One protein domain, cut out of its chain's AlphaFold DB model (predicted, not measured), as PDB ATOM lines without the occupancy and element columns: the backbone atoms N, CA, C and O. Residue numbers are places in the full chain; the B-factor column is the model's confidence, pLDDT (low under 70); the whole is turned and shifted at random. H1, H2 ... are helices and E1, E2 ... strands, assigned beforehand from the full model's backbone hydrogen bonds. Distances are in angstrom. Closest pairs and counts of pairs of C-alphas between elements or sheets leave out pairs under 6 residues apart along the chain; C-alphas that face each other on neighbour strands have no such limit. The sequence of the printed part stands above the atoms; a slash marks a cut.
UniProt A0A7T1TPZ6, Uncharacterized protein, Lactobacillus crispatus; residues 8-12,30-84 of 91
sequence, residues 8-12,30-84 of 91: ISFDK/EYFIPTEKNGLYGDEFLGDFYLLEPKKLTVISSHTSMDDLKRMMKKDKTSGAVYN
ATOM      1  N   ILE A   8     -10.300  10.343 -45.440       95.38
ATOM      2  CA  ILE A   8     -10.943  10.539 -44.130       95.38
ATOM      3  C   ILE A   8     -11.774  11.820 -44.030       95.38
ATOM      4  O   ILE A   8     -12.750  11.828 -43.287       95.38
ATOM      5  N   SER A   9     -11.415  12.893 -44.745       96.06
ATOM      6  CA  SER A   9     -12.158  14.163 -44.727       96.06
ATOM      7  C   SER A   9     -11.694  15.118 -45.840       96.06
ATOM      8  O   SER A   9     -10.943  14.736 -46.741       96.06
ATOM      9  N   PHE A  10     -12.113  16.380 -45.757       97.62
ATOM     10  CA  PHE A  10     -11.577  17.513 -46.511       97.62
ATOM     11  C   PHE A  10     -10.969  18.549 -45.561       97.62
ATOM     12  O   PHE A  10     -11.344  18.612 -44.393       97.62
ATOM     13  N   ASP A  11     -10.029  19.344 -46.057       97.81
ATOM     14  CA  ASP A  11      -9.470  20.506 -45.367       97.81
ATOM     15  C   ASP A  11     -10.328  21.760 -45.614       97.81
ATOM     16  O   ASP A  11     -11.327  21.712 -46.345       97.81
ATOM     17  N   LYS A  12      -9.949  22.902 -45.034       97.56
ATOM     18  CA  LYS A  12     -10.727  24.149 -45.141       97.56
ATOM     19  C   LYS A  12     -10.860  24.678 -46.576       97.56
ATOM     20  O   LYS A  12     -11.757  25.467 -46.859       97.56
ATOM     21  N   GLU A  30       0.318  23.835 -35.715       95.56
ATOM     22  CA  GLU A  30       0.824  22.477 -35.517       95.56
ATOM     23  C   GLU A  30       0.760  21.636 -36.793       95.56
ATOM     24  O   GLU A  30      -0.261  21.568 -37.478       95.56
ATOM     25  N   TYR A  31       1.853  20.936 -37.093       96.25
ATOM     26  CA  TYR A  31       1.941  19.963 -38.172       96.25
ATOM     27  C   TYR A  31       1.904  18.536 -37.631       96.25
ATOM     28  O   TYR A  31       2.766  18.142 -36.840       96.25
ATOM     29  N   PHE A  32       0.983  17.720 -38.136       95.50
ATOM     30  CA  PHE A  32       0.807  16.340 -37.686       95.50
ATOM     31  C   PHE A  32       0.346  15.409 -38.817       95.50
ATOM     32  O   PHE A  32       0.012  15.841 -39.925       95.50
ATOM     33  N   ILE A  33       0.363  14.103 -38.536       94.62
ATOM     34  CA  ILE A  33      -0.266  13.070 -39.370       94.62
ATOM     35  C   ILE A  33      -1.476  12.527 -38.598       94.62
ATOM     36  O   ILE A  33      -1.292  12.113 -37.449       94.62
ATOM     37  N   PRO A  34      -2.688  12.494 -39.188       94.44
ATOM     38  CA  PRO A  34      -3.880  12.009 -38.503       94.44
ATOM     39  C   PRO A  34      -3.717  10.595 -37.939       94.44
ATOM     40  O   PRO A  34      -3.246   9.685 -38.620       94.44
ATOM     41  N   THR A  35      -4.184  10.398 -36.711       91.00
ATOM     42  CA  THR A  35      -4.192   9.106 -36.016       91.00
ATOM     43  C   THR A  35      -5.628   8.639 -35.804       91.00
ATOM     44  O   THR A  35      -6.523   9.447 -35.556       91.00
ATOM     45  N   GLU A  36      -5.870   7.332 -35.930       91.12
ATOM     46  CA  GLU A  36      -7.184   6.733 -35.686       91.12
ATOM     47  C   GLU A  36      -7.304   6.259 -34.234       91.12
ATOM     48  O   GLU A  36      -6.502   5.449 -33.772       91.12
ATOM     49  N   LYS A  37      -8.348   6.706 -33.533       90.00
ATOM     50  CA  LYS A  37      -8.699   6.255 -32.183       90.00
ATOM     51  C   LYS A  37     -10.197   6.000 -32.124       90.00
ATOM     52  O   LYS A  37     -11.001   6.886 -32.397       90.00
ATOM     53  N   ASN A  38     -10.584   4.767 -31.795       90.31
ATOM     54  CA  ASN A  38     -11.989   4.342 -31.712       90.31
ATOM     55  C   ASN A  38     -12.819   4.659 -32.980       90.31
ATOM     56  O   ASN A  38     -13.979   5.052 -32.884       90.31
ATOM     57  N   GLY A  39     -12.224   4.505 -34.170       89.44
ATOM     58  CA  GLY A  39     -12.885   4.755 -35.460       89.44
ATOM     59  C   GLY A  39     -12.984   6.230 -35.870       89.44
ATOM     60  O   GLY A  39     -13.552   6.533 -36.919       89.44
ATOM     61  N   LEU A  40     -12.433   7.143 -35.068       92.75
ATOM     62  CA  LEU A  40     -12.366   8.575 -35.351       92.75
ATOM     63  C   LEU A  40     -10.925   8.969 -35.671       92.75
ATOM     64  O   LEU A  40      -9.992   8.404 -35.107       92.75
ATOM     65  N   TYR A  41     -10.750   9.948 -36.556       94.06
ATOM     66  CA  TYR A  41      -9.437  10.515 -36.859       94.06
ATOM     67  C   TYR A  41      -9.234  11.826 -36.112       94.06
ATOM     68  O   TYR A  41     -10.167  12.621 -35.963       94.06
ATOM     69  N   GLY A  42      -8.003  12.047 -35.671       94.00
ATOM     70  CA  GLY A  42      -7.613  13.212 -34.895       94.00
ATOM     71  C   GLY A  42      -6.106  13.389 -34.834       94.00
ATOM     72  O   GLY A  42      -5.359  12.658 -35.488       94.00
ATOM     73  N   ASP A  43      -5.684  14.354 -34.035       92.31
ATOM     74  CA  ASP A  43      -4.312  14.501 -33.582       92.31
ATOM     75  C   ASP A  43      -4.147  13.887 -32.183       92.31
ATOM     76  O   ASP A  43      -5.006  14.054 -31.316       92.31
ATOM     77  N   GLU A  44      -3.064  13.139 -31.971       89.50
ATOM     78  CA  GLU A  44      -2.720  12.584 -30.659       89.50
ATOM     79  C   GLU A  44      -1.448  13.255 -30.149       89.50
ATOM     80  O   GLU A  44      -0.334  12.908 -30.554       89.50
ATOM     81  N   PHE A  45      -1.619  14.214 -29.243       87.12
ATOM     82  CA  PHE A  45      -0.543  15.040 -28.715       87.12
ATOM     83  C   PHE A  45      -0.448  14.875 -27.200       87.12
ATOM     84  O   PHE A  45      -1.412  15.078 -26.468       87.12
ATOM     85  N   LEU A  46       0.730  14.458 -26.721       84.31
ATOM     86  CA  LEU A  46       1.032  14.247 -25.295       84.31
ATOM     87  C   LEU A  46       0.032  13.350 -24.528       84.31
ATOM     88  O   LEU A  46      -0.069  13.436 -23.308       84.31
ATOM     89  N   GLY A  47      -0.646  12.433 -25.225       82.88
ATOM     90  CA  GLY A  47      -1.601  11.480 -24.642       82.88
ATOM     91  C   GLY A  47      -3.065  11.913 -24.731       82.88
ATOM     92  O   GLY A  47      -3.954  11.082 -24.520       82.88
ATOM     93  N   ASP A  48      -3.316  13.161 -25.117       89.25
ATOM     94  CA  ASP A  48      -4.649  13.665 -25.418       89.25
ATOM     95  C   ASP A  48      -4.986  13.442 -26.894       89.25
ATOM     96  O   ASP A  48      -4.111  13.440 -27.759       89.25
ATOM     97  N   PHE A  49      -6.271  13.219 -27.181       92.06
ATOM     98  CA  PHE A  49      -6.767  13.009 -28.539       92.06
ATOM     99  C   PHE A  49      -7.730  14.127 -28.930       92.06
ATOM    100  O   PHE A  49      -8.804  14.264 -28.339       92.06
ATOM    101  N   TYR A  50      -7.360  14.877 -29.961       93.31
ATOM    102  CA  TYR A  50      -8.111  16.002 -30.495       93.31
ATOM    103  C   TYR A  50      -8.730  15.604 -31.832       93.31
ATOM    104  O   TYR A  50      -8.028  15.244 -32.772       93.31
ATOM    105  N   LEU A  51     -10.060  15.627 -31.930       95.94
ATOM    106  CA  LEU A  51     -10.752  15.294 -33.178       95.94
ATOM    107  C   LEU A  51     -10.359  16.262 -34.294       95.94
ATOM    108  O   LEU A  51     -10.225  17.459 -34.055       95.94
ATOM    109  N   LEU A  52     -10.253  15.754 -35.529       95.19
ATOM    110  CA  LEU A  52     -10.021  16.625 -36.678       95.19
ATOM    111  C   LEU A  52     -11.132  17.675 -36.783       95.19
ATOM    112  O   LEU A  52     -12.317  17.341 -36.863       95.19
ATOM    113  N   GLU A  53     -10.732  18.938 -36.892       96.31
ATOM    114  CA  GLU A  53     -11.620  20.056 -37.193       96.31
ATOM    115  C   GLU A  53     -11.325  20.613 -38.599       96.31
ATOM    116  O   GLU A  53     -10.646  21.630 -38.715       96.31
ATOM    117  N   PRO A  54     -11.865  20.010 -39.682       94.12
ATOM    118  CA  PRO A  54     -11.623  20.383 -41.085       94.12
ATOM    119  C   PRO A  54     -11.467  21.872 -41.401       94.12
ATOM    120  O   PRO A  54     -10.588  22.258 -42.164       94.12
ATOM    121  N   LYS A  55     -12.298  22.722 -40.786       95.88
ATOM    122  CA  LYS A  55     -12.311  24.180 -40.976       95.88
ATOM    123  C   LYS A  55     -10.998  24.887 -40.586       95.88
ATOM    124  O   LYS A  55     -10.796  26.015 -41.020       95.88
ATOM    125  N   LYS A  56     -10.153  24.257 -39.764       96.75
ATOM    126  CA  LYS A  56      -8.868  24.793 -39.270       96.75
ATOM    127  C   LYS A  56      -7.660  24.217 -40.003       96.75
ATOM    128  O   LYS A  56      -6.540  24.673 -39.811       96.75
ATOM    129  N   LEU A  57      -7.892  23.192 -40.817       98.00
ATOM    130  CA  LEU A  57      -6.844  22.342 -41.347       98.00
ATOM    131  C   LEU A  57      -6.493  22.742 -42.777       98.00
ATOM    132  O   LEU A  57      -7.385  23.006 -43.587       98.00
ATOM    133  N   THR A  58      -5.203  22.687 -43.096       98.31
ATOM    134  CA  THR A  58      -4.673  22.776 -44.459       98.31
ATOM    135  C   THR A  58      -3.805  21.554 -44.756       98.31
ATOM    136  O   THR A  58      -2.888  21.221 -44.005       98.31
ATOM    137  N   VAL A  59      -4.058  20.867 -45.874       98.00
ATOM    138  CA  VAL A  59      -3.219  19.734 -46.296       98.00
ATOM    139  C   VAL A  59      -1.941  20.246 -46.942       98.00
ATOM    140  O   VAL A  59      -1.954  20.733 -48.080       98.00
ATOM    141  N   ILE A  60      -0.819  20.009 -46.272       97.62
ATOM    142  CA  ILE A  60       0.511  20.326 -46.792       97.62
ATOM    143  C   ILE A  60       0.927  19.300 -47.842       97.62
ATOM    144  O   ILE A  60       1.322  19.652 -48.952       97.62
ATOM    145  N   SER A  61       0.775  18.015 -47.524       95.81
ATOM    146  CA  SER A  61       1.126  16.922 -48.427       95.81
ATOM    147  C   SER A  61       0.261  15.693 -48.154       95.81
ATOM    148  O   SER A  61      -0.155  15.458 -47.023       95.81
ATOM    149  N   SER A  62      -0.021  14.909 -49.189       94.81
ATOM    150  CA  SER A  62      -0.788  13.659 -49.094       94.81
ATOM    151  C   SER A  62       0.134  12.469 -49.334       94.81
ATOM    152  O   SER A  62       1.107  12.596 -50.077       94.81
ATOM    153  N   HIS A  63      -0.194  11.309 -48.761       92.94
ATOM    154  CA  HIS A  63       0.561  10.067 -48.963       92.94
ATOM    155  C   HIS A  63       2.019  10.159 -48.520       92.94
ATOM    156  O   HIS A  63       2.952   9.898 -49.280       92.94
ATOM    157  N   THR A  64       2.190  10.544 -47.262       90.19
ATOM    158  CA  THR A  64       3.478  10.846 -46.639       90.19
ATOM    159  C   THR A  64       3.843   9.858 -45.536       90.19
ATOM    160  O   THR A  64       3.066   8.985 -45.146       90.19
ATOM    161  N   SER A  65       5.063   9.997 -45.023       89.94
ATOM    162  CA  SER A  65       5.562   9.267 -43.865       89.94
ATOM    163  C   SER A  65       5.906  10.205 -42.705       89.94
ATOM    164  O   SER A  65       6.167  11.392 -42.885       89.94
ATOM    165  N   MET A  66       6.021   9.644 -41.500       90.62
ATOM    166  CA  MET A  66       6.542  10.366 -40.334       90.62
ATOM    167  C   MET A  66       7.963  10.916 -40.562       90.62
ATOM    168  O   MET A  66       8.340  11.951 -40.017       90.62
ATOM    169  N   ASP A  67       8.757  10.276 -41.420       91.75
ATOM    170  CA  ASP A  67      10.075  10.793 -41.782       91.75
ATOM    171  C   ASP A  67       9.997  12.043 -42.667       91.75
ATOM    172  O   ASP A  67      10.897  12.882 -42.601       91.75
ATOM    173  N   ASP A  68       8.935  12.209 -43.463       93.06
ATOM    174  CA  ASP A  68       8.677  13.452 -44.197       93.06
ATOM    175  C   ASP A  68       8.372  14.599 -43.235       93.06
ATOM    176  O   ASP A  68       8.982  15.663 -43.352       93.06
ATOM    177  N   LEU A  69       7.527  14.356 -42.229       93.94
ATOM    178  CA  LEU A  69       7.225  15.345 -41.193       93.94
ATOM    179  C   LEU A  69       8.486  15.732 -40.403       93.94
ATOM    180  O   LEU A  69       8.802  16.913 -40.261       93.94
ATOM    181  N   LYS A  70       9.293  14.749 -39.982       93.31
ATOM    182  CA  LYS A  70      10.596  14.997 -39.334       93.31
ATOM    183  C   LYS A  70      11.559  15.774 -40.231       93.31
ATOM    184  O   LYS A  70      12.367  16.559 -39.731       93.31
ATOM    185  N   ARG A  71      11.530  15.552 -41.550       94.06
ATOM    186  CA  ARG A  71      12.330  16.326 -42.513       94.06
ATOM    187  C   ARG A  71      11.844  17.767 -42.621       94.06
ATOM    188  O   ARG A  71      12.697  18.645 -42.724       94.06
ATOM    189  N   MET A  72      10.532  18.009 -42.598       94.69
ATOM    190  CA  MET A  72       9.973  19.364 -42.555       94.69
ATOM    191  C   MET A  72      10.425  20.091 -41.288       94.69
ATOM    192  O   MET A  72      11.087  21.116 -41.407       94.69
ATOM    193  N   MET A  73      10.238  19.478 -40.115       93.38
ATOM    194  CA  MET A  73      10.685  20.020 -38.823       93.38
ATOM    195  C   MET A  73      12.172  20.408 -38.824       93.38
ATOM    196  O   MET A  73      12.557  21.472 -38.362       93.38
ATOM    197  N   LYS A  74      13.051  19.561 -39.379       92.31
ATOM    198  CA  LYS A  74      14.499  19.851 -39.446       92.31
ATOM    199  C   LYS A  74      14.853  21.024 -40.366       92.31
ATOM    200  O   LYS A  74      15.908  21.638 -40.186       92.31
ATOM    201  N   LYS A  75      14.046  21.263 -41.403       92.88
ATOM    202  CA  LYS A  75      14.245  22.349 -42.375       92.88
ATOM    203  C   LYS A  75      13.662  23.662 -41.871       92.88
ATOM    204  O   LYS A  75      14.214  24.717 -42.175       92.88
ATOM    205  N   ASP A  76      12.585  23.581 -41.108       89.19
ATOM    206  CA  ASP A  76      11.899  24.723 -40.544       89.19
ATOM    207  C   ASP A  76      12.565  25.183 -39.245       89.19
ATOM    208  O   ASP A  76      12.273  24.715 -38.149       89.19
ATOM    209  N   LYS A  77      13.538  26.084 -39.385       79.81
ATOM    210  CA  LYS A  77      14.333  26.583 -38.256       79.81
ATOM    211  C   LYS A  77      13.765  27.846 -37.610       79.81
ATOM    212  O   LYS A  77      14.391  28.362 -36.689       79.81
ATOM    213  N   THR A  78      12.661  28.389 -38.125       76.75
ATOM    214  CA  THR A  78      12.256  29.774 -37.830       76.75
ATOM    215  C   THR A  78      10.768  29.981 -37.585       76.75
ATOM    216  O   THR A  78      10.428  31.053 -37.099       76.75
ATOM    217  N   SER A  79       9.881  29.034 -37.915       81.06
ATOM    218  CA  SER A  79       8.430  29.251 -37.780       81.06
ATOM    219  C   SER A  79       7.941  29.338 -36.333       81.06
ATOM    220  O   SER A  79       6.995  30.066 -36.066       81.06
ATOM    221  N   GLY A  80       8.579  28.619 -35.402       83.94
ATOM    222  CA  GLY A  80       8.037  28.416 -34.053       83.94
ATOM    223  C   GLY A  80       6.889  27.398 -33.992       83.94
ATOM    224  O   GLY A  80       6.419  27.113 -32.893       83.94
ATOM    225  N   ALA A  81       6.494  26.827 -35.132       92.12
ATOM    226  CA  ALA A  81       5.411  25.862 -35.235       92.12
ATOM    227  C   ALA A  81       5.743  24.545 -34.526       92.12
ATOM    228  O   ALA A  81       6.900  24.101 -34.465       92.12
ATOM    229  N   VAL A  82       4.704  23.885 -34.027       92.81
ATOM    230  CA  VAL A  82       4.813  22.566 -33.406       92.81
ATOM    231  C   VAL A  82       4.802  21.497 -34.493       92.81
ATOM    232  O   VAL A  82       4.053  21.562 -35.461       92.81
ATOM    233  N   TYR A  83       5.651  20.486 -34.342       93.62
ATOM    234  CA  TYR A  83       5.671  19.320 -35.218       93.62
ATOM    235  C   TYR A  83       5.411  18.078 -34.374       93.62
ATOM    236  O   TYR A  83       6.303  17.633 -33.641       93.62
ATOM    237  N   ASN A  84       4.219  17.487 -34.493       92.56
ATOM    238  CA  ASN A  84       3.859  16.276 -33.763       92.56
ATOM    239  C   ASN A  84       4.536  15.041 -34.373       92.56
ATOM    240  O   ASN A  84       3.966  14.256 -35.133       92.56
TER     241      ASN A  84
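AT A GLANCE: This is residues 8 to 12 and 30 to 84 of the 91 residues of an uncharacterized protein of Lactobacillus crispatus (UniProt A0A7T1TPZ6). A small antiparallel sheet of three strands, E3, E4 and E5, makes one end of the domain and the helix H1 the other, with the short strand E2 in the middle between them. E6 passes near E2, E1 lies to the side of the sheet, and the stretch after H1 folds back and sets residues 82 to 83 beside E2. The printed part has 60 residues with six named strands and one named helix, in the order E1 E2 E3 E4 E5 E6 H1, and its class is mixed, helices and strands. The sheet's order is E3, E4, E5, and the whole is compact, with a radius of gyration of the C-alphas of 11.9 A and spans of 34 by 25 by 20 A.

HOW THE PARTS SIT: E1, residues 8 to 10, pairs with no named strand; its closest C-alpha to E4, residues 40 to 45, is that of Ile 8, 7.4 A from the C-alpha of Tyr 41. E2, residues 30 to 32, pairs with no named strand, but its residues 30 to 31 pair with residues 82 to 83, parallel. E2 runs on into E3, residues 35 to 37, across a break of 2 residues, at 78 degrees. E3 and E4 form a hairpin, antiparallel at 114 degrees, with N 35 and O 42 within hydrogen-bond range at 2.8 A. E4 and E5, residues 48 to 51, form a second hairpin, at 139 degrees, with N 43 and O 50 at 2.8 A and N 45 and O 48 at 3.0 A. E3, E4 and E5 are a meander, each strand the antiparallel neighbour of the one before. The pairing is staggered: E4 pairs with E3 over residues 40 to 42 and with E5 over residues 42 to 45. E6, residues 57 to 61, pairs with no named strand; it and E2 are near each other, and E4 and E6 are apart. H1, residues 66 to 75, is not on the sheet; the closest C-alphas of E2 and H1 are those of Phe 32 and Leu 69, 7.4 A apart. In H1 every O i to N i+4 pair is within hydrogen-bond range.

IN THESE COORDINATES: E1 begins at C-alpha 8, at (-10.943, 10.539, -44.130). E2 and E3 have three residues each. E4 is 15.0 A long from C-alpha 40 to C-alpha 45, at (-0.543, 15.040, -28.715). E5 is 10.0 A long and E6 12.0 A. H1 is 14.4 A long and ends at C-alpha 75, at (14.245, 22.349, -42.375).

THE WHOLE: The two C-alphas farthest apart are those of Asn 38 and Thr 78, at 35.7 A. Residues 13 to 29 are not printed, and C-alphas 12 and 30 are 15.1 A apart across this cut. Of the links that are printed whole, each between named elements is tight. The mean pLDDT of the printed part is 92.4, and no printed residue is under 70.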